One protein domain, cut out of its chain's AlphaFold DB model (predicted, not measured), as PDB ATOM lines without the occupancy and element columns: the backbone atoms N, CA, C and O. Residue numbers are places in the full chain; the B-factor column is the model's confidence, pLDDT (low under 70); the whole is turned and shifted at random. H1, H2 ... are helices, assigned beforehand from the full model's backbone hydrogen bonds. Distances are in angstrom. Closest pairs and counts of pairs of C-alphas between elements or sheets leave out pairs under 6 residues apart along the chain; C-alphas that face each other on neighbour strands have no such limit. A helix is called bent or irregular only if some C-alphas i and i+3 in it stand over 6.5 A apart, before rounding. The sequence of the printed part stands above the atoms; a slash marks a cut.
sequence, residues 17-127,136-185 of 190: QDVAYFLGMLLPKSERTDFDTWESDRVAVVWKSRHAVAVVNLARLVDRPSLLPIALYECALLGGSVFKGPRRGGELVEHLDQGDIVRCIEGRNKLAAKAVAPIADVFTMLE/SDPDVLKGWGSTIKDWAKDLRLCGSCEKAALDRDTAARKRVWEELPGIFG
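Overview. This is residues 17 to 127 and 136 to 185 of the 190 residues of an uncharacterized protein of Ganoderma boninense (UniProt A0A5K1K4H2). Two long helices, H6 and H8, run opposite ways along the longest axis and meet where the last residues of H8 reach H6; at that end the helical hairpin of H3 and H4 packs on them through H4, which stands across both. At the other end H7 folds back on H8, while H1 and H2 lie loosely over one side, H1 near H3 and H2 near H8. There are 161 residues printed with eight named helices, H1 to H8 in that order, and no named strand; the class is all helix. The whole is compact, with a radius of gyration of the C-alphas of 17.4 A, yet elongated, spanning 55 by 30 by 28 A.

Arrangement. Start at H1, residues 17 to 26, which is close to but not clearly touching H3, residues 50 to 61; the closest C-alphas, of Phe 22 and Val 55, are 7.4 A apart. Next look at H2, residues 35 to 44: it is close to but not clearly touching H8, residues 159 to 184, with C-alphas 35 and 174 closest at 6.6 A. H3 forms a hairpin with H4, residues 65 to 77; they touch at a shallow tilt of 26 degrees, opposite ways, closest at C-alphas 52 and 71, 5.4 A. With residues 72 to 77 alone, H4 touches residues 100 to 108 of H6, residues 98 to 122, only just about perpendicular at 71 degrees; C-alphas 76 and 104 are closest at 4.6 A. With residues 68 to 73 alone it touches residues 180 to 184 of H8, closest at C-alphas 69 and 181, 5.1 A. H5, residues 79 to 84, is close to but not clearly touching H4, with C-alphas 75 and 82 closest at 6.2 A. H6 and H8 touch at a shallow tilt of 25 degrees, opposite ways, closest at C-alphas 107 and 184, 5.2 A. H7, residues 145 to 154, forms a hairpin with H8 at a shallow tilt of 31 degrees; C-alphas 152 and 162 are closest at 5.8 A. Every O i to N i+4 pair is within hydrogen-bond range in H1 and H7; the counts are 5 of 6 in H2, 7 of 8 in H3, 7 of 9 in H4, 15 of 21 in H6, 20 of 22 in H8 and 0 of 2 in H5, where 3 of 3 O i to N i+3 pairs are.

Along the chain. Find C-alpha 17 at (-20.540, 64.645, 77.759), where H1 begins; it runs 14.1 A, H2 14.5 A, H3 17.8 A, H4 19.4 A and H5 10.1 A. H6 begins at C-alpha 98, (-40.915, 78.084, 61.351), and runs 37.9 A; H7 runs 14.3 A. H8 runs 37.4 A to C-alpha 184 at (-29.597, 85.584, 60.996), with a kink of 39 degrees near residue 178. H8 is irregular, with C-alphas 178 and 181 7.2 A apart; H4 and H6 are only just irregular, at 6.8 A from C-alpha 66 to 69 and 6.51 A from C-alpha 115 to 118.

Size, cuts and confidence. The C-alphas of Glu 91 and Cys 158, the two farthest apart, are 56.7 A apart. The long link is H5 to H6, residues 85 to 97, where residues 87 to 88 pair antiparallel with 92 to 93. Residues 128 to 135 are not printed, and C-alphas 127 and 136 stand 15.9 A apart across this cut. The mean pLDDT of the printed part is 74.4; look for values under 70 at residues 17 to 33, 41 to 50, 81, 83 to 93, 115 to 127 and 136 to 137.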
ATOM      1  N   GLN A  17     -21.217  63.611  78.538       47.38
ATOM      2  CA  GLN A  17     -20.540  64.645  77.759       47.38
ATOM      3  C   GLN A  17     -21.524  65.572  77.038       47.38
ATOM      4  O   GLN A  17     -21.282  66.769  77.036       47.38
ATOM      5  N   ASP A  18     -22.632  65.072  76.485       48.88
ATOM      6  CA  ASP A  18     -23.606  65.885  75.744       48.88
ATOM      7  C   ASP A  18     -24.269  66.933  76.659       48.88
ATOM      8  O   ASP A  18     -24.373  68.100  76.298       48.88
ATOM      9  N   VAL A  19     -24.657  66.563  77.882       43.56
ATOM     10  CA  VAL A  19     -25.355  67.459  78.831       43.56
ATOM     11  C   VAL A  19     -24.411  68.458  79.489       43.56
ATOM     12  O   VAL A  19     -24.743  69.638  79.597       43.56
ATOM     13  N   ALA A  20     -23.225  68.004  79.903       45.78
ATOM     14  CA  ALA A  20     -22.176  68.889  80.398       45.78
ATOM     15  C   ALA A  20     -21.680  69.834  79.295       45.78
ATOM     16  O   ALA A  20     -21.311  70.960  79.601       45.78
ATOM     17  N   TYR A  21     -21.742  69.418  78.027       52.56
ATOM     18  CA  TYR A  21     -21.498  70.261  76.860       52.56
ATOM     19  C   TYR A  21     -22.625  71.280  76.636       52.56
ATOM     20  O   TYR A  21     -22.333  72.457  76.474       52.56
ATOM     21  N   PHE A  22     -23.905  70.890  76.701       50.81
ATOM     22  CA  PHE A  22     -25.029  71.837  76.597       50.81
ATOM     23  C   PHE A  22     -25.021  72.858  77.742       50.81
ATOM     24  O   PHE A  22     -25.134  74.057  77.502       50.81
ATOM     25  N   LEU A  23     -24.821  72.418  78.985       49.84
ATOM     26  CA  LEU A  23     -24.677  73.301  80.151       49.84
ATOM     27  C   LEU A  23     -23.411  74.142  80.053       49.84
ATOM     28  O   LEU A  23     -23.436  75.354  80.253       49.84
ATOM     29  N   GLY A  24     -22.326  73.497  79.657       54.81
ATOM     30  CA  GLY A  24     -21.062  74.110  79.342       54.81
ATOM     31  C   GLY A  24     -21.082  74.896  78.054       54.81
ATOM     32  O   GLY A  24     -20.001  75.304  77.722       54.81
ATOM     33  N   MET A  25     -22.220  75.109  77.374       51.16
ATOM     34  CA  MET A  25     -22.465  76.061  76.284       51.16
ATOM     35  C   MET A  25     -23.401  77.212  76.752       51.16
ATOM     36  O   MET A  25     -23.449  78.293  76.167       51.16
ATOM     37  N   LEU A  26     -24.114  77.002  77.864       48.69
ATOM     38  CA  LEU A  26     -25.022  77.950  78.526       48.69
ATOM     39  C   LEU A  26     -24.351  78.744  79.671       48.69
ATOM     40  O   LEU A  26     -24.972  79.643  80.245       48.69
ATOM     41  N   LEU A  27     -23.103  78.423  80.026       44.69
ATOM     42  CA  LEU A  27     -22.262  79.189  80.964       44.69
ATOM     43  C   LEU A  27     -21.705  80.480  80.293       44.69
ATOM     44  O   LEU A  27     -21.768  80.568  79.066       44.69
ATOM     45  N   PRO A  28     -21.273  81.493  81.076       48.69
ATOM     46  CA  PRO A  28     -21.622  82.921  80.959       48.69
ATOM     47  C   PRO A  28     -21.299  83.630  79.629       48.69
ATOM     48  O   PRO A  28     -20.442  83.218  78.858       48.69
ATOM     49  N   LYS A  29     -21.995  84.764  79.405       45.28
ATOM     50  CA  LYS A  29     -22.036  85.595  78.176       45.28
ATOM     51  C   LYS A  29     -20.645  85.875  77.567       45.28
ATOM     52  O   LYS A  29     -20.533  85.943  76.348       45.28
ATOM     53  N   SER A  30     -19.612  85.993  78.403       45.69
ATOM     54  CA  SER A  30     -18.229  86.325  78.031       45.69
ATOM     55  C   SER A  30     -17.398  85.165  77.478       45.69
ATOM     56  O   SER A  30     -16.360  85.418  76.886       45.69
ATOM     57  N   GLU A  31     -17.806  83.910  77.681       45.28
ATOM     58  CA  GLU A  31     -16.968  82.741  77.357       45.28
ATOM     59  C   GLU A  31     -17.326  82.087  76.012       45.28
ATOM     60  O   GLU A  31     -16.690  81.120  75.613       45.28
ATOM     61  N   ARG A  32     -18.360  82.564  75.302       54.09
ATOM     62  CA  ARG A  32     -18.876  81.866  74.102       54.09
ATOM     63  C   ARG A  32     -19.472  82.713  72.991       54.09
ATOM     64  O   ARG A  32     -19.843  82.184  71.951       54.09
ATOM     65  N   THR A  33     -19.585  84.011  73.228       61.84
ATOM     66  CA  THR A  33     -19.764  85.009  72.165       61.84
ATOM     67  C   THR A  33     -18.419  85.397  71.545       61.84
ATOM     68  O   THR A  33     -18.383  86.065  70.517       61.84
ATOM     69  N   ASP A  34     -17.324  84.940  72.154       76.06
ATOM     70  CA  ASP A  34     -15.958  85.170  71.720       76.06
ATOM     71  C   ASP A  34     -15.530  84.150  70.655       76.06
ATOM     72  O   ASP A  34     -15.592  82.932  70.857       76.06
ATOM     73  N   PHE A  35     -15.082  84.670  69.516       81.44
ATOM     74  CA  PHE A  35     -14.655  83.874  68.372       81.44
ATOM     75  C   PHE A  35     -13.454  82.981  68.689       81.44
ATOM     76  O   PHE A  35     -13.422  81.841  68.234       81.44
ATOM     77  N   ASP A  36     -12.470  83.481  69.445       82.00
ATOM     78  CA  ASP A  36     -11.221  82.751  69.702       82.00
ATOM     79  C   ASP A  36     -11.487  81.496  70.545       82.00
ATOM     80  O   ASP A  36     -10.956  80.415  70.268       82.00
ATOM     81  N   THR A  37     -12.385  81.615  71.523       75.94
ATOM     82  CA  THR A  37     -12.833  80.486  72.345       75.94
ATOM     83  C   THR A  37     -13.589  79.451  71.509       75.94
ATOM     84  O   THR A  37     -13.259  78.263  71.545       75.94
ATOM     85  N   TRP A  38     -14.549  79.888  70.685       78.12
ATOM     86  CA  TRP A  38     -15.275  78.981  69.787       78.12
ATOM     87  C   TRP A  38     -14.349  78.306  68.765       78.12
ATOM     88  O   TRP A  38     -14.493  77.111  68.494       78.12
ATOM     89  N   GLU A  39     -13.375  79.039  68.219       79.06
ATOM     90  CA  GLU A  39     -12.413  78.518  67.250       79.06
ATOM     91  C   GLU A  39     -11.523  77.415  67.835       79.06
ATOM     92  O   GLU A  39     -11.243  76.423  67.158       79.06
ATOM     93  N   SER A  40     -11.112  77.555  69.093       73.25
ATOM     94  CA  SER A  40     -10.362  76.518  69.802       73.25
ATOM     95  C   SER A  40     -11.226  75.276  70.067       73.25
ATOM     96  O   SER A  40     -10.814  74.143  69.789       73.25
ATOM     97  N   ASP A  41     -12.453  75.472  70.557       67.25
ATOM     98  CA  ASP A  41     -13.317  74.379  71.018       67.25
ATOM     99  C   ASP A  41     -13.915  73.553  69.872       67.25
ATOM    100  O   ASP A  41     -14.010  72.324  69.971       67.25
ATOM    101  N   ARG A  42     -14.277  74.191  68.751       63.84
ATOM    102  CA  ARG A  42     -14.837  73.502  67.570       63.84
ATOM    103  C   ARG A  42     -13.879  72.472  66.962       63.84
ATOM    104  O   ARG A  42     -14.331  71.530  66.322       63.84
ATOM    105  N   VAL A  43     -12.565  72.662  67.122       56.84
ATOM    106  CA  VAL A  43     -11.538  71.735  66.616       56.84
ATOM    107  C   VAL A  43     -11.334  70.580  67.597       56.84
ATOM    108  O   VAL A  43     -11.083  69.449  67.180       56.84
ATOM    109  N   ALA A  44     -11.464  70.848  68.898       48.09
ATOM    110  CA  ALA A  44     -11.296  69.854  69.953       48.09
ATOM    111  C   ALA A  44     -12.495  68.895  70.082       48.09
ATOM    112  O   ALA A  44     -12.337  67.767  70.555       48.09
ATOM    113  N   VAL A  45     -13.691  69.318  69.661       45.94
ATOM    114  CA  VAL A  45     -14.933  68.558  69.836       45.94
ATOM    115  C   VAL A  45     -15.525  68.186  68.481       45.94
ATOM    116  O   VAL A  45     -15.774  69.045  67.643       45.94
ATOM    117  N   VAL A  46     -15.832  66.899  68.279       45.50
ATOM    118  CA  VAL A  46     -16.631  66.440  67.129       45.50
ATOM    119  C   VAL A  46     -18.063  66.930  67.325       45.50
ATOM    120  O   VAL A  46     -18.927  66.225  67.856       45.50
ATOM    121  N   TRP A  47     -18.301  68.176  66.939       50.50
ATOM    122  CA  TRP A  47     -19.605  68.792  67.013       50.50
ATOM    123  C   TRP A  47     -20.507  68.144  65.972       50.50
ATOM    124  O   TRP A  47     -20.272  68.216  64.767       50.50
ATOM    125  N   LYS A  48     -21.518  67.411  66.435       54.41
ATOM    126  CA  LYS A  48     -22.452  66.768  65.521       54.41
ATOM    127  C   LYS A  48     -23.591  67.730  65.267       54.41
ATOM    128  O   LYS A  48     -24.343  68.042  66.181       54.41
ATOM    129  N   SER A  49     -23.764  68.066  63.995       53.94
ATOM    130  CA  SER A  49     -24.905  68.723  63.355       53.94
ATOM    131  C   SER A  49     -26.258  68.650  64.083       53.94
ATOM    132  O   SER A  49     -26.998  69.621  64.161       53.94
ATOM    133  N   ARG A  50     -26.588  67.486  64.646       58.16
ATOM    134  CA  ARG A  50     -27.815  67.223  65.412       58.16
ATOM    135  C   ARG A  50     -27.966  68.040  66.707       58.16
ATOM    136  O   ARG A  50     -29.078  68.129  67.207       58.16
ATOM    137  N   HIS A  51     -26.892  68.593  67.272       70.12
ATOM    138  CA  HIS A  51     -26.950  69.356  68.523       70.12
ATOM    139  C   HIS A  51     -27.384  70.807  68.289       70.12
ATOM    140  O   HIS A  51     -27.999  71.382  69.180       70.12
ATOM    141  N   ALA A  52     -27.160  71.353  67.087       77.94
ATOM    142  CA  ALA A  52     -27.496  72.726  66.700       77.94
ATOM    143  C   ALA A  52     -28.964  73.087  66.991       77.94
ATOM    144  O   ALA A  52     -29.254  74.078  67.654       77.94
ATOM    145  N   VAL A  53     -29.890  72.218  66.568       81.31
ATOM    146  CA  VAL A  53     -31.340  72.414  66.739       81.31
ATOM    147  C   VAL A  53     -31.724  72.471  68.218       81.31
ATOM    148  O   VAL A  53     -32.492  73.340  68.626       81.31
ATOM    149  N   ALA A  54     -31.140  71.592  69.037       78.75
ATOM    150  CA  ALA A  54     -31.364  71.586  70.477       78.75
ATOM    151  C   ALA A  54     -30.835  72.873  71.136       78.75
ATOM    152  O   ALA A  54     -31.483  73.409  72.035       78.75
ATOM    153  N   VAL A  55     -29.699  73.410  70.664       80.19
ATOM    154  CA  VAL A  55     -29.154  74.691  71.148       80.19
ATOM    155  C   VAL A  55     -30.117  75.838  70.879       80.19
ATOM    156  O   VAL A  55     -30.393  76.611  71.792       80.19
ATOM    157  N   VAL A  56     -30.632  75.946  69.649       86.50
ATOM    158  CA  VAL A  56     -31.568  77.013  69.268       86.50
ATOM    159  C   VAL A  56     -32.818  76.947  70.138       86.50
ATOM    160  O   VAL A  56     -33.168  77.928  70.793       86.50
ATOM    161  N   ASN A  57     -33.435  75.767  70.222       86.12
ATOM    162  CA  ASN A  57     -34.644  75.565  71.014       86.12
ATOM    163  C   ASN A  57     -34.419  75.901  72.492       86.12
ATOM    164  O   ASN A  57     -35.254  76.557  73.115       86.12
ATOM    165  N   LEU A  58     -33.276  75.505  73.054       82.69
ATOM    166  CA  LEU A  58     -32.939  75.811  74.438       82.69
ATOM    167  C   LEU A  58     -32.667  77.302  74.650       82.69
ATOM    168  O   LEU A  58     -33.174  77.871  75.611       82.69
ATOM    169  N   ALA A  59     -31.922  77.946  73.752       85.75
ATOM    170  CA  ALA A  59     -31.645  79.378  73.802       85.75
ATOM    171  C   ALA A  59     -32.935  80.208  73.750       85.75
ATOM    172  O   ALA A  59     -33.062  81.172  74.501       85.75
ATOM    173  N   ARG A  60     -33.912  79.804  72.928       88.25
ATOM    174  CA  ARG A  60     -35.259  80.396  72.917       88.25
ATOM    175  C   ARG A  60     -36.006  80.132  74.225       88.25
ATOM    176  O   ARG A  60     -36.596  81.051  74.780       88.25
ATOM    177  N   LEU A  61     -35.960  78.898  74.732       85.75
ATOM    178  CA  LEU A  61     -36.670  78.493  75.949       85.75
ATOM    179  C   LEU A  61     -36.174  79.229  77.203       85.75
ATOM    180  O   LEU A  61     -36.979  79.556  78.071       85.75
ATOM    181  N   VAL A  62     -34.865  79.470  77.307       83.12
ATOM    182  CA  VAL A  62     -34.242  80.157  78.454       83.12
ATOM    183  C   VAL A  62     -33.989  81.648  78.214       83.12
ATOM    184  O   VAL A  62     -33.295  82.269  79.014       83.12
ATOM    185  N   ASP A  63     -34.514  82.201  77.120       83.19
ATOM    186  CA  ASP A  63     -34.365  83.604  76.714       83.19
ATOM    187  C   ASP A  63     -32.903  84.098  76.699       83.19
ATOM    188  O   ASP A  63     -32.511  85.076  77.332       83.19
ATOM    189  N   ARG A  64     -32.045  83.364  75.979       84.75
ATOM    190  CA  ARG A  64     -30.626  83.706  75.782       84.75
ATOM    191  C   ARG A  64     -30.319  83.940  74.302       84.75
ATOM    192  O   ARG A  64     -29.663  83.103  73.674       84.75
ATOM    193  N   PRO A  65     -30.746  85.082  73.732       86.38
ATOM    194  CA  PRO A  65     -30.624  85.349  72.300       86.38
ATOM    195  C   PRO A  65     -29.175  85.417  71.801       86.38
ATOM    196  O   PRO A  65     -28.928  85.132  70.634       86.38
ATOM    197  N   SER A  66     -28.199  85.695  72.672       82.50
ATOM    198  CA  SER A  66     -26.772  85.726  72.318       82.50
ATOM    199  C   SER A  66     -26.210  84.388  71.824       82.50
ATOM    200  O   SER A  66     -25.155  84.371  71.203       82.50
ATOM    201  N   LEU A  67     -26.887  83.267  72.099       82.62
ATOM    202  CA  LEU A  67     -26.481  81.939  71.621       82.62
ATOM    203  C   LEU A  67     -27.035  81.615  70.228       82.62
ATOM    204  O   LEU A  67     -26.547  80.705  69.560       82.62
ATOM    205  N   LEU A  68     -28.060  82.346  69.786       88.44
ATOM    206  CA  LEU A  68     -28.767  82.060  68.543       88.44
ATOM    207  C   LEU A  68     -27.919  82.280  67.288       88.44
ATOM    208  O   LEU A  68     -28.022  81.434  66.408       88.44
ATOM    209  N   PRO A  69     -27.080  83.329  67.156       90.12
ATOM    210  CA  PRO A  69     -26.337  83.553  65.918       90.12
ATOM    211  C   PRO A  69     -25.450  82.363  65.538       90.12
ATOM    212  O   PRO A  69     -25.519  81.886  64.408       90.12
ATOM    213  N   ILE A  70     -24.680  81.831  66.494       85.88
ATOM    214  CA  ILE A  70     -23.809  80.680  66.239       85.88
ATOM    215  C   ILE A  70     -24.595  79.369  66.121       85.88
ATOM    216  O   ILE A  70     -24.296  78.540  65.267       85.88
ATOM    217  N   ALA A  71     -25.658  79.183  66.906       85.69
ATOM    218  CA  ALA A  71     -26.495  77.990  66.792       85.69
ATOM    219  C   ALA A  71     -27.238  77.927  65.441       85.69
ATOM    220  O   ALA A  71     -27.337  76.861  64.833       85.69
ATOM    221  N   LEU A  72     -27.717  79.071  64.942       89.56
ATOM    222  CA  LEU A  72     -28.367  79.194  63.637       89.56
ATOM    223  C   LEU A  72     -27.367  79.088  62.483       89.56
ATOM    224  O   LEU A  72     -27.717  78.489  61.469       89.56
ATOM    225  N   TYR A  73     -26.136  79.595  62.638       88.69
ATOM    226  CA  TYR A  73     -25.032  79.348  61.696       88.69
ATOM    227  C   TYR A  73     -24.859  77.859  61.441       88.69
ATOM    228  O   TYR A  73     -24.942  77.376  60.314       88.69
ATOM    229  N   GLU A  74     -24.727  77.118  62.520       83.94
ATOM    230  CA  GLU A  74     -24.530  75.689  62.477       83.94
ATOM    231  C   GLU A  74     -25.752  74.916  61.948       83.94
ATOM    232  O   GLU A  74     -25.619  73.983  61.150       83.94
ATOM    233  N   CYS A  75     -26.969  75.325  62.331       85.25
ATOM    234  CA  CYS A  75     -28.200  74.809  61.728       85.25
ATOM    235  C   CYS A  75     -28.246  75.083  60.218       85.25
ATOM    236  O   CYS A  75     -28.692  74.228  59.443       85.25
ATOM    237  N   ALA A  76     -27.764  76.250  59.788       89.00
ATOM    238  CA  ALA A  76     -27.679  76.601  58.384       89.00
ATOM    239  C   ALA A  76     -26.718  75.670  57.647       89.00
ATOM    240  O   ALA A  76     -27.049  75.298  56.533       89.00
ATOM    241  N   LEU A  77     -25.631  75.169  58.239       83.44
ATOM    242  CA  LEU A  77     -24.746  74.202  57.566       83.44
ATOM    243  C   LEU A  77     -25.424  72.847  57.272       83.44
ATOM    244  O   LEU A  77     -25.057  72.160  56.320       83.44
ATOM    245  N   LEU A  78     -26.505  72.487  57.976       78.12
ATOM    246  CA  LEU A  78     -27.136  71.154  57.882       78.12
ATOM    247  C   LEU A  78     -27.871  70.852  56.574       78.12
ATOM    248  O   LEU A  78     -28.172  69.692  56.273       78.12
ATOM    249  N   GLY A  79     -28.235  71.874  55.808       76.38
ATOM    250  CA  GLY A  79     -28.996  71.652  54.574       76.38
ATOM    251  C   GLY A  79     -30.437  71.276  54.872       76.38
ATOM    252  O   GLY A  79     -30.988  71.597  55.923       76.38
ATOM    253  N   GLY A  80     -31.026  70.488  53.972       70.19
ATOM    254  CA  GLY A  80     -32.333  69.870  54.205       70.19
ATOM    255  C   GLY A  80     -32.372  68.932  55.422       70.19
ATOM    256  O   GLY A  80     -33.452  68.527  55.846       70.19
ATOM    257  N   SER A  81     -31.226  68.591  56.025       69.06
ATOM    258  CA  SER A  81     -31.190  67.790  57.254       69.06
ATOM    259  C   SER A  81     -31.644  68.567  58.490       69.06
ATOM    260  O   SER A  81     -31.997  67.928  59.479       69.06
ATOM    261  N   VAL A  82     -31.722  69.905  58.435       72.94
ATOM    262  CA  VAL A  82     -32.280  70.724  59.529       72.94
ATOM    263  C   VAL A  82     -33.727  70.328  59.858       72.94
ATOM    264  O   VAL A  82     -34.140  70.357  61.013       72.94
ATOM    265  N   PHE A  83     -34.472  69.843  58.858       64.62
ATOM    266  CA  PHE A  83     -35.847  69.369  59.013       64.62
ATOM    267  C   PHE A  83     -35.955  68.000  59.680       64.62
ATOM    268  O   PHE A  83     -37.041  67.628  60.112       64.62
ATOM    269  N   LYS A  84     -34.868  67.222  59.748       64.81
ATOM    270  CA  LYS A  84     -34.925  65.850  60.269       64.81
ATOM    271  C   LYS A  84     -34.930  65.790  61.791       64.81
ATOM    272  O   LYS A  84     -35.415  64.787  62.297       64.81
ATOM    273  N   GLY A  85     -34.437  66.841  62.461       57.16
ATOM    274  CA  GLY A  85     -34.390  66.995  63.918       57.16
ATOM    275  C   GLY A  85     -33.629  65.887  64.672       57.16
ATOM    276  O   GLY A  85     -33.552  64.742  64.218       57.16
ATOM    277  N   PRO A  86     -33.012  66.155  65.833       55.66
ATOM    278  CA  PRO A  86     -32.557  65.074  66.700       55.66
ATOM    279  C   PRO A  86     -33.762  64.339  67.311       55.66
ATOM    280  O   PRO A  86     -34.746  64.959  67.710       55.66
ATOM    281  N   ARG A  87     -33.684  63.005  67.416       56.16
ATOM    282  CA  ARG A  87     -34.648  62.213  68.199       56.16
ATOM    283  C   ARG A  87     -34.293  62.303  69.680       56.16
ATOM    284  O   ARG A  87     -33.211  61.874  70.075       56.16
ATOM    285  N   ARG A  88     -35.223  62.783  70.498       53.38
ATOM    286  CA  ARG A  88     -35.177  62.742  71.959       53.38
ATOM    287  C   ARG A  88     -35.945  61.517  72.455       53.38
ATOM    288  O   ARG A  88     -37.133  61.376  72.172       53.38
ATOM    289  N   GLY A  89     -35.261  60.627  73.180       50.19
ATOM    290  CA  GLY A  89     -35.891  59.510  73.903       50.19
ATOM    291  C   GLY A  89     -36.745  58.570  73.040       50.19
ATOM    292  O   GLY A  89     -37.781  58.105  73.490       50.19
ATOM    293  N   GLY A  90     -36.365  58.340  71.780       51.19
ATOM    294  CA  GLY A  90     -37.050  57.397  70.886       51.19
ATOM    295  C   GLY A  90     -38.297  57.921  70.159       51.19
ATOM    296  O   GLY A  90     -38.567  57.430  69.062       51.19
ATOM    297  N   GLU A  91     -38.989  58.946  70.670       47.62
ATOM    298  CA  GLU A  91     -40.292  59.375  70.121       47.62
ATOM    299  C   GLU A  91     -40.391  60.845  69.684       47.62
ATOM    300  O   GLU A  91     -41.088  61.119  68.707       47.62
ATOM    301  N   LEU A  92     -39.692  61.794  70.321       49.75
ATOM    302  CA  LEU A  92     -39.874  63.216  70.000       49.75
ATOM    303  C   LEU A  92     -38.745  63.734  69.108       49.75
ATOM    304  O   LEU A  92     -37.595  63.813  69.531       49.75
ATOM    305  N   VAL A  93     -39.062  64.094  67.867       64.69
ATOM    306  CA  VAL A  93     -38.125  64.792  66.982       64.69
ATOM    307  C   VAL A  93     -38.152  66.279  67.334       64.69
ATOM    308  O   VAL A  93     -39.197  66.918  67.223       64.69
ATOM    309  N   GLU A  94     -37.027  66.834  67.789       70.44
ATOM    310  CA  GLU A  94     -36.933  68.278  68.017       70.44
ATOM    311  C   GLU A  94     -36.772  68.985  66.673       70.44
ATOM    312  O   GLU A  94     -35.848  68.706  65.912       70.44
ATOM    313  N   HIS A  95     -37.675  69.912  66.377       81.31
ATOM    314  CA  HIS A  95     -37.610  70.739  65.181       81.31
ATOM    315  C   HIS A  95     -37.359  72.189  65.577       81.31
ATOM    316  O   HIS A  95     -37.728  72.608  66.674       81.31
ATOM    317  N   LEU A  96     -36.732  72.938  64.672       85.75
ATOM    318  CA  LEU A  96     -36.760  74.393  64.737       85.75
ATOM    319  C   LEU A  96     -38.190  74.879  64.496       85.75
ATOM    320  O   LEU A  96     -38.944  74.258  63.737       85.75
ATOM    321  N   ASP A  97     -38.551  76.006  65.099       88.75
ATOM    322  CA  ASP A  97     -39.784  76.686  64.735       88.75
ATOM    323  C   ASP A  97     -39.694  77.252  63.305       88.75
ATOM    324  O   ASP A  97     -38.619  77.389  62.716       88.75
ATOM    325  N   GLN A  98     -40.845  77.598  62.728       88.94
ATOM    326  CA  GLN A  98     -40.915  78.084  61.351       88.94
ATOM    327  C   GLN A  98     -40.068  79.346  61.119       88.94
ATOM    328  O   GLN A  98     -39.460  79.486  60.056       88.94
ATOM    329  N   GLY A  99     -40.008  80.251  62.095       91.62
ATOM    330  CA  GLY A  99     -39.201  81.461  62.025       91.62
ATOM    331  C   GLY A  99     -37.706  81.159  62.000       91.62
ATOM    332  O   GLY A  99     -36.984  81.745  61.192       91.62
ATOM    333  N   ASP A 100     -37.227  80.238  62.835       92.31
ATOM    334  CA  ASP A 100     -35.809  79.859  62.852       92.31
ATOM    335  C   ASP A 100     -35.408  79.010  61.630       92.31
ATOM    336  O   ASP A 100     -34.284  79.135  61.137       92.31
ATOM    337  N   ILE A 101     -36.339  78.253  61.035       90.06
ATOM    338  CA  ILE A 101     -36.132  77.607  59.723       90.06
ATOM    339  C   ILE A 101     -35.897  78.652  58.627       90.06
ATOM    340  O   ILE A 101     -34.931  78.535  57.868       90.06
ATOM    341  N   VAL A 102     -36.759  79.672  58.537       92.06
ATOM    342  CA  VAL A 102     -36.611  80.751  57.544       92.06
ATOM    343  C   VAL A 102     -35.267  81.456  57.728       92.06
ATOM    344  O   VAL A 102     -34.527  81.606  56.756       92.06
ATOM    345  N   ARG A 103     -34.891  81.774  58.974       94.31
ATOM    346  CA  ARG A 103     -33.578  82.363  59.292       94.31
ATOM    347  C   ARG A 103     -32.414  81.491  58.835       94.31
ATOM    348  O   ARG A 103     -31.455  82.022  58.286       94.31
ATOM    349  N   CYS A 104     -32.485  80.172  59.016       91.00
ATOM    350  CA  CYS A 104     -31.434  79.262  58.555       91.00
ATOM    351  C   CYS A 104     -31.289  79.265  57.027       91.00
ATOM    352  O   CYS A 104     -30.171  79.240  56.514       91.00
ATOM    353  N   ILE A 105     -32.404  79.303  56.292       89.88
ATOM    354  CA  ILE A 105     -32.397  79.316  54.823       89.88
ATOM    355  C   ILE A 105     -31.858  80.652  54.298       89.88
ATOM    356  O   ILE A 105     -30.948  80.671  53.467       89.88
ATOM    357  N   GLU A 106     -32.381  81.772  54.795       92.31
ATOM    358  CA  GLU A 106     -31.929  83.109  54.395       92.31
ATOM    359  C   GLU A 106     -30.475  83.359  54.798       92.31
ATOM    360  O   GLU A 106     -29.681  83.862  54.000       92.31
ATOM    361  N   GLY A 107     -30.112  82.961  56.018       92.00
ATOM    362  CA  GLY A 107     -28.754  83.030  56.532       92.00
ATOM    363  C   GLY A 107     -27.789  82.221  55.675       92.00
ATOM    364  O   GLY A 107     -26.776  82.768  55.247       92.00
ATOM    365  N   ARG A 108     -28.130  80.975  55.309       89.75
ATOM    366  CA  ARG A 108     -27.322  80.165  54.377       89.75
ATOM    367  C   ARG A 108     -27.045  80.908  53.071       89.75
ATOM    368  O   ARG A 108     -25.903  80.924  52.625       89.75
ATOM    369  N   ASN A 109     -28.060  81.521  52.464       87.88
ATOM    370  CA  ASN A 109     -27.884  82.244  51.202       87.88
ATOM    371  C   ASN A 109     -26.928  83.437  51.362       87.88
ATOM    372  O   ASN A 109     -26.071  83.665  50.508       87.88
ATOM    373  N   LYS A 110     -27.035  84.173  52.476       90.69
ATOM    374  CA  LYS A 110     -26.111  85.269  52.806       90.69
ATOM    375  C   LYS A 110     -24.685  84.763  53.061       90.69
ATOM    376  O   LYS A 110     -23.739  85.413  52.623       90.69
ATOM    377  N   LEU A 111     -24.524  83.624  53.739       88.56
ATOM    378  CA  LEU A 111     -23.220  82.997  53.990       88.56
ATOM    379  C   LEU A 111     -22.569  82.538  52.684       88.56
ATOM    380  O   LEU A 111     -21.427  82.894  52.427       88.56
ATOM    381  N   ALA A 112     -23.311  81.850  51.814       83.25
ATOM    382  CA  ALA A 112     -22.814  81.427  50.506       83.25
ATOM    383  C   ALA A 112     -22.360  82.626  49.650       83.25
ATOM    384  O   ALA A 112     -21.295  82.587  49.043       83.25
ATOM    385  N   ALA A 113     -23.103  83.739  49.664       79.88
ATOM    386  CA  ALA A 113     -22.682  84.967  48.984       79.88
ATOM    387  C   ALA A 113     -21.380  85.559  49.562       79.88
ATOM    388  O   ALA A 113     -20.587  86.147  48.829       79.88
ATOM    389  N   LYS A 114     -21.145  85.394  50.870       77.62
ATOM    390  CA  LYS A 114     -19.908  85.814  51.541       77.62
ATOM    391  C   LYS A 114     -18.744  84.847  51.310       77.62
ATOM    392  O   LYS A 114     -17.614  85.314  51.315       77.62
ATOM    393  N   ALA A 115     -18.995  83.561  51.064       69.00
ATOM    394  CA  ALA A 115     -17.965  82.550  50.783       69.00
ATOM    395  C   ALA A 115     -17.164  82.846  49.502       69.00
ATOM    396  O   ALA A 115     -15.979  82.535  49.415       69.00
ATOM    397  N   VAL A 116     -17.792  83.517  48.533       57.41
ATOM    398  CA  VAL A 116     -17.190  83.849  47.233       57.41
ATOM    399  C   VAL A 116     -16.177  85.006  47.328       57.41
ATOM    400  O   VAL A 116     -15.274  85.107  46.501       57.41
ATOM    401  N   ALA A 117     -16.273  85.875  48.343       54.22
ATOM    402  CA  ALA A 117     -15.447  87.086  48.433       54.22
ATOM    403  C   ALA A 117     -13.983  86.854  48.903       54.22
ATOM    404  O   ALA A 117     -13.083  87.441  48.304       54.22
ATOM    405  N   PRO A 118     -13.683  85.997  49.906       51.72
ATOM    406  CA  PRO A 118     -12.312  85.749  50.366       51.72
ATOM    407  C   PRO A 118     -11.409  85.057  49.334       51.72
ATOM    408  O   PRO A 118     -10.203  85.295  49.329       51.72
ATOM    409  N   ILE A 119     -11.976  84.227  48.450       48.03
ATOM    410  CA  ILE A 119     -11.225  83.495  47.415       48.03
ATOM    411  C   ILE A 119     -10.632  84.451  46.372       48.03
ATOM    412  O   ILE A 119      -9.512  84.241  45.911       48.03
ATOM    413  N   ALA A 120     -11.339  85.535  46.045       46.62
ATOM    414  CA  ALA A 120     -10.880  86.509  45.059       46.62
ATOM    415  C   ALA A 120      -9.748  87.420  45.579       46.62
ATOM    416  O   ALA A 120      -8.920  87.862  44.787       46.62
ATOM    417  N   ASP A 121      -9.687  87.682  46.890       49.09
ATOM    418  CA  ASP A 121      -8.787  88.696  47.467       49.09
ATOM    419  C   ASP A 121      -7.423  88.154  47.933       49.09
ATOM    420  O   ASP A 121      -6.465  88.922  48.050       49.09
ATOM    421  N   VAL A 122      -7.296  86.851  48.221       50.03
ATOM    422  CA  VAL A 122      -6.058  86.304  48.815       50.03
ATOM    423  C   VAL A 122      -5.067  85.802  47.755       50.03
ATOM    424  O   VAL A 122      -3.862  85.943  47.956       50.03
ATOM    425  N   PHE A 123      -5.539  85.291  46.611       46.72
ATOM    426  CA  PHE A 123      -4.675  84.794  45.532       46.72
ATOM    427  C   PHE A 123      -5.342  84.939  44.156       46.72
ATOM    428  O   PHE A 123      -5.886  83.978  43.620       46.72
ATOM    429  N   THR A 124      -5.232  86.113  43.523       42.59
ATOM    430  CA  THR A 124      -5.546  86.312  42.091       42.59
ATOM    431  C   THR A 124      -4.539  85.604  41.170       42.59
ATOM    432  O   THR A 124      -3.944  86.200  40.279       42.59
ATOM    433  N   MET A 125      -4.344  84.308  41.382       42.12
ATOM    434  CA  MET A 125      -3.891  83.339  40.399       42.12
ATOM    435  C   MET A 125      -4.492  82.004  40.809       42.12
ATOM    436  O   MET A 125      -3.975  81.381  41.726       42.12
ATOM    437  N   LEU A 126      -5.596  81.624  40.168       45.06
ATOM    438  CA  LEU A 126      -6.003  80.250  39.852       45.06
ATOM    439  C   LEU A 126      -7.385  80.333  39.194       45.06
ATOM    440  O   LEU A 126      -8.422  80.181  39.844       45.06
ATOM    441  N   GLU A 127      -7.374  80.549  37.877       45.34
ATOM    442  CA  GLU A 127      -8.529  80.335  36.989       45.34
ATOM    443  C   GLU A 127      -9.101  78.901  37.131       45.34
ATOM    444  O   GLU A 127     -10.244  78.655  36.760       45.34
ATOM    445  N   SER A 136     -18.897  77.321  46.917       54.25
ATOM    446  CA  SER A 136     -20.279  77.551  47.344       54.25
ATOM    447  C   SER A 136     -20.589  77.015  48.749       54.25
ATOM    448  O   SER A 136     -21.745  77.079  49.179       54.25
ATOM    449  N   ASP A 137     -19.583  76.493  49.469       69.12
ATOM    450  CA  ASP A 137     -19.764  75.951  50.816       69.12
ATOM    451  C   ASP A 137     -20.188  77.081  51.779       69.12
ATOM    452  O   ASP A 137     -19.467  78.071  51.934       69.12
ATOM    453  N   PRO A 138     -21.366  76.983  52.427       73.56
ATOM    454  CA  PRO A 138     -21.794  77.977  53.404       73.56
ATOM    455  C   PRO A 138     -20.953  77.972  54.693       73.56
ATOM    456  O   PRO A 138     -21.152  78.873  55.512       73.56
ATOM    457  N   ASP A 139     -20.040  77.010  54.898       81.94
ATOM    458  CA  ASP A 139     -19.132  76.949  56.055       81.94
ATOM    459  C   ASP A 139     -17.984  77.975  55.960       81.94
ATOM    460  O   ASP A 139     -16.794  77.660  55.979       81.94
ATOM    461  N   VAL A 140     -18.353  79.252  55.877       83.44
ATOM    462  CA  VAL A 140     -17.440  80.403  55.773       83.44
ATOM    463  C   VAL A 140     -16.558  80.607  56.999       83.44
ATOM    464  O   VAL A 140     -15.562  81.326  56.930       83.44
ATOM    465  N   LEU A 141     -16.908  80.002  58.135       83.88
ATOM    466  CA  LEU A 141     -16.065  80.022  59.323       83.88
ATOM    467  C   LEU A 141     -15.059  78.873  59.331       83.88
ATOM    468  O   LEU A 141     -14.193  78.865  60.207       83.88
ATOM    469  N   LYS A 142     -15.111  77.894  58.421       82.00
ATOM    470  CA  LYS A 142     -14.062  76.873  58.274       82.00
ATOM    471  C   LYS A 142     -12.725  77.535  57.962       82.00
ATOM    472  O   LYS A 142     -12.568  78.195  56.943       82.00
ATOM    473  N   GLY A 143     -11.765  77.384  58.871       80.25
ATOM    474  CA  GLY A 143     -10.438  77.965  58.698       80.25
ATOM    475  C   GLY A 143      -9.653  77.270  57.593       80.25
ATOM    476  O   GLY A 143      -9.673  76.043  57.484       80.25
ATOM    477  N   TRP A 144      -8.904  78.051  56.817       81.81
ATOM    478  CA  TRP A 144      -8.086  77.543  55.710       81.81
ATOM    479  C   TRP A 144      -6.677  77.131  56.158       81.81
ATOM    480  O   TRP A 144      -5.798  76.911  55.332       81.81
ATOM    481  N   GLY A 145      -6.422  77.016  57.465       82.94
ATOM    482  CA  GLY A 145      -5.072  76.906  58.023       82.94
ATOM    483  C   GLY A 145      -4.223  75.749  57.481       82.94
ATOM    484  O   GLY A 145      -3.023  75.929  57.282       82.94
ATOM    485  N   SER A 146      -4.806  74.576  57.215       80.56
ATOM    486  CA  SER A 146      -4.083  73.464  56.574       80.56
ATOM    487  C   SER A 146      -3.770  73.765  55.109       80.56
ATOM    488  O   SER A 146      -2.622  73.637  54.697       80.56
ATOM    489  N   THR A 147      -4.760  74.246  54.358       78.69
ATOM    490  CA  THR A 147      -4.621  74.616  52.944       78.69
ATOM    491  C   THR A 147      -3.583  75.719  52.760       78.69
ATOM    492  O   THR A 147      -2.706  75.604  51.913       78.69
ATOM    493  N   ILE A 148      -3.611  76.750  53.610       80.00
ATOM    494  CA  ILE A 148      -2.631  77.842  53.617       80.00
ATOM    495  C   ILE A 148      -1.225  77.306  53.879       80.00
ATOM    496  O   ILE A 148      -0.288  77.721  53.205       80.00
ATOM    497  N   LYS A 149      -1.060  76.374  54.827       85.31
ATOM    498  CA  LYS A 149       0.240  75.742  55.102       85.31
ATOM    499  C   LYS A 149       0.748  74.933  53.917       85.31
ATOM    500  O   LYS A 149       1.950  74.931  53.661       85.31
ATOM    501  N   ASP A 150      -0.132  74.238  53.211       84.00
ATOM    502  CA  ASP A 150       0.255  73.453  52.042       84.00
ATOM    503  C   ASP A 150       0.613  74.366  50.861       84.00
ATOM    504  O   ASP A 150       1.703  74.241  50.305       84.00
ATOM    505  N   TRP A 151      -0.185  75.403  50.594       84.69
ATOM    506  CA  TRP A 151       0.142  76.429  49.599       84.69
ATOM    507  C   TRP A 151       1.423  77.191  49.927       84.69
ATOM    508  O   TRP A 151       2.211  77.485  49.032       84.69
ATOM    509  N   ALA A 152       1.674  77.490  51.202       86.75
ATOM    510  CA  ALA A 152       2.911  78.132  51.624       86.75
ATOM    511  C   ALA A 152       4.140  77.275  51.288       86.75
ATOM    512  O   ALA A 152       5.156  77.826  50.858       86.75
ATOM    513  N   LYS A 153       4.049  75.943  51.417       88.31
ATOM    514  CA  LYS A 153       5.118  75.019  51.000       88.31
ATOM    515  C   LYS A 153       5.273  74.999  49.482       88.31
ATOM    516  O   LYS A 153       6.394  75.160  48.997       88.31
ATOM    517  N   ASP A 154       4.171  74.842  48.751       88.38
ATOM    518  CA  ASP A 154       4.176  74.713  47.288       88.38
ATOM    519  C   ASP A 154       4.710  75.982  46.608       88.38
ATOM    520  O   ASP A 154       5.557  75.917  45.714       88.38
ATOM    521  N   LEU A 155       4.292  77.150  47.103       86.75
ATOM    522  CA  LEU A 155       4.728  78.465  46.628       86.75
ATOM    523  C   LEU A 155       6.044  78.937  47.268       86.75
ATOM    524  O   LEU A 155       6.546  80.004  46.916       86.75
ATOM    525  N   ARG A 156       6.615  78.157  48.199       91.88
ATOM    526  CA  ARG A 156       7.845  78.479  48.947       91.88
ATOM    527  C   ARG A 156       7.800  79.854  49.621       91.88
ATOM    528  O   ARG A 156       8.767  80.619  49.568       91.88
ATOM    529  N   LEU A 157       6.676  80.173  50.257       89.12
ATOM    530  CA  LEU A 157       6.527  81.399  51.032       89.12
ATOM    531  C   LEU A 157       7.500  81.405  52.215       89.12
ATOM    532  O   LEU A 157       7.760  80.381  52.846       89.12
ATOM    533  N   CYS A 158       8.036  82.580  52.548       95.50
ATOM    534  CA  CYS A 158       8.776  82.730  53.794       95.50
ATOM    535  C   CYS A 158       7.815  82.703  54.995       95.50
ATOM    536  O   CYS A 158       6.627  83.009  54.863       95.50
ATOM    537  N   GLY A 159       8.336  82.406  56.191       93.56
ATOM    538  CA  GLY A 159       7.503  82.249  57.391       93.56
ATOM    539  C   GLY A 159       6.667  83.484  57.757       93.56
ATOM    540  O   GLY A 159       5.575  83.345  58.299       93.56
ATOM    541  N   SER A 160       7.118  84.701  57.427       94.44
ATOM    542  CA  SER A 160       6.311  85.910  57.640       94.44
ATOM    543  C   SER A 160       5.147  86.036  56.653       94.44
ATOM    544  O   SER A 160       4.095  86.541  57.035       94.44
ATOM    545  N   CYS A 161       5.301  85.558  55.414       88.75
ATOM    546  CA  CYS A 161       4.223  85.536  54.423       88.75
ATOM    547  C   CYS A 161       3.184  84.456  54.742       88.75
ATOM    548  O   CYS A 161       1.992  84.733  54.650       88.75
ATOM    549  N   GLU A 162       3.621  83.268  55.180       90.88
ATOM    550  CA  GLU A 162       2.715  82.227  55.692       90.88
ATOM    551  C   GLU A 162       1.905  82.757  56.879       90.88
ATOM    552  O   GLU A 162       0.676  82.695  56.873       90.88
ATOM    553  N   LYS A 163       2.582  83.364  57.863       90.81
ATOM    554  CA  LYS A 163       1.912  83.972  59.014       90.81
ATOM    555  C   LYS A 163       0.910  85.046  58.588       90.81
ATOM    556  O   LYS A 163      -0.221  85.028  59.050       90.81
ATOM    557  N   ALA A 164       1.288  85.947  57.681       88.19
ATOM    558  CA  ALA A 164       0.384  86.990  57.199       88.19
ATOM    559  C   ALA A 164      -0.854  86.420  56.482       88.19
ATOM    560  O   ALA A 164      -1.930  87.008  56.573       88.19
ATOM    561  N   ALA A 165      -0.726  85.291  55.777       84.56
ATOM    562  CA  ALA A 165      -1.863  84.608  55.165       84.56
ATOM    563  C   ALA A 165      -2.794  83.987  56.223       84.56
ATOM    564  O   ALA A 165      -4.005  84.181  56.144       84.56
ATOM    565  N   LEU A 166      -2.235  83.320  57.239       86.00
ATOM    566  CA  LEU A 166      -2.999  82.785  58.375       86.00
ATOM    567  C   LEU A 166      -3.728  83.901  59.141       86.00
ATOM    568  O   LEU A 166      -4.928  83.800  59.380       86.00
ATOM    569  N   ASP A 167      -3.033  84.998  59.450       87.19
ATOM    570  CA  ASP A 167      -3.606  86.147  60.159       87.19
ATOM    571  C   ASP A 167      -4.768  86.775  59.359       87.19
ATOM    572  O   ASP A 167      -5.775  87.194  59.938       87.19
ATOM    573  N   ARG A 168      -4.668  86.819  58.020       85.62
ATOM    574  CA  ARG A 168      -5.746  87.310  57.139       85.62
ATOM    575  C   ARG A 168      -6.962  86.390  57.124       85.62
ATOM    576  O   ARG A 168      -8.076  86.912  57.176       85.62
ATOM    577  N   ASP A 169      -6.764  85.074  57.058       84.56
ATOM    578  CA  ASP A 169      -7.848  84.084  57.153       84.56
ATOM    579  C   ASP A 169      -8.607  84.236  58.478       84.56
ATOM    580  O   ASP A 169      -9.823  84.446  58.476       84.56
ATOM    581  N   THR A 170      -7.891  84.250  59.606       86.88
ATOM    582  CA  THR A 170      -8.495  84.461  60.930       86.88
ATOM    583  C   THR A 170      -9.239  85.793  61.000       86.88
ATOM    584  O   THR A 170     -10.387  85.838  61.444       86.88
ATOM    585  N   ALA A 171      -8.640  86.887  60.517       86.25
ATOM    586  CA  ALA A 171      -9.291  88.196  60.516       86.25
ATOM    587  C   ALA A 171     -10.555  88.234  59.638       86.25
ATOM    588  O   ALA A 171     -11.527  88.899  59.998       86.25
ATOM    589  N   ALA A 172     -10.566  87.540  58.497       84.94
ATOM    590  CA  ALA A 172     -11.743  87.443  57.639       84.94
ATOM    591  C   ALA A 172     -12.884  86.682  58.324       84.94
ATOM    592  O   ALA A 172     -14.017  87.164  58.333       84.94
ATOM    593  N   ARG A 173     -12.580  85.553  58.968       88.31
ATOM    594  CA  ARG A 173     -13.578  84.755  59.693       88.31
ATOM    595  C   ARG A 173     -14.118  85.475  60.928       88.31
ATOM    596  O   ARG A 173     -15.325  85.446  61.143       88.31
ATOM    597  N   LYS A 174     -13.273  86.214  61.659       87.62
ATOM    598  CA  LYS A 174     -13.714  87.109  62.746       87.62
ATOM    599  C   LYS A 174     -14.714  88.156  62.263       87.62
ATOM    600  O   LYS A 174     -15.726  88.370  62.911       87.62
ATOM    601  N   ARG A 175     -14.486  88.778  61.099       88.25
ATOM    602  CA  ARG A 175     -15.455  89.740  60.539       88.25
ATOM    603  C   ARG A 175     -16.816  89.097  60.279       88.25
ATOM    604  O   ARG A 175     -17.833  89.686  60.619       88.25
ATOM    605  N   VAL A 176     -16.838  87.891  59.713       88.81
ATOM    606  CA  VAL A 176     -18.095  87.169  59.473       88.81
ATOM    607  C   VAL A 176     -18.774  86.770  60.785       88.81
ATOM    608  O   VAL A 176     -19.995  86.866  60.877       88.81
ATOM    609  N   TRP A 177     -18.003  86.368  61.802       88.50
ATOM    610  CA  TRP A 177     -18.516  86.065  63.141       88.50
ATOM    611  C   TRP A 177     -19.302  87.234  63.742       88.50
ATOM    612  O   TRP A 177     -20.449  87.058  64.148       88.50
ATOM    613  N   GLU A 178     -18.730  88.438  63.717       88.75
ATOM    614  CA  GLU A 178     -19.395  89.646  64.229       88.75
ATOM    615  C   GLU A 178     -20.666  90.010  63.441       88.75
ATOM    616  O   GLU A 178     -21.585  90.641  63.961       88.75
ATOM    617  N   GLU A 179     -20.755  89.591  62.178       90.88
ATOM    618  CA  GLU A 179     -21.923  89.815  61.328       90.88
ATOM    619  C   GLU A 179     -23.025  88.759  61.512       90.88
ATOM    620  O   GLU A 179     -24.144  88.973  61.029       90.88
ATOM    621  N   LEU A 180     -22.761  87.642  62.208       90.75
ATOM    622  CA  LEU A 180     -23.729  86.550  62.385       90.75
ATOM    623  C   LEU A 180     -25.098  87.023  62.902       90.75
ATOM    624  O   LEU A 180     -26.104  86.597  62.327       90.75
ATOM    625  N   PRO A 181     -25.203  87.918  63.910       92.19
ATOM    626  CA  PRO A 181     -26.503  88.419  64.353       92.19
ATOM    627  C   PRO A 181     -27.309  89.047  63.207       92.19
ATOM    628  O   PRO A 181     -28.474  88.706  63.005       92.19
ATOM    629  N   GLY A 182     -26.677  89.889  62.382       91.88
ATOM    630  CA  GLY A 182     -27.320  90.523  61.228       91.88
ATOM    631  C   GLY A 182     -27.620  89.549  60.082       91.88
ATOM    632  O   GLY A 182     -28.652  89.662  59.410       91.88
ATOM    633  N   ILE A 183     -26.761  88.546  59.877       92.81
ATOM    634  CA  ILE A 183     -26.986  87.475  58.895       92.81
ATOM    635  C   ILE A 183     -28.273  86.715  59.238       92.81
ATOM    636  O   ILE A 183     -29.119  86.528  58.355       92.81
ATOM    637  N   PHE A 184     -28.457  86.367  60.511       93.75
ATOM    638  CA  PHE A 184     -29.597  85.584  60.996       93.75
ATOM    639  C   PHE A 184     -30.787  86.416  61.492       93.75
ATOM    640  O   PHE A 184     -31.794  85.845  61.909       93.75
ATOM    641  N   GLY A 185     -30.710  87.749  61.432       93.12
ATOM    642  CA  GLY A 185     -31.786  88.629  61.898       93.12
ATOM    643  C   GLY A 185     -32.096  88.432  63.385       93.12
ATOM    644  O   GLY A 185     -33.265  88.310  63.763       93.12
TER     645      GLY A 185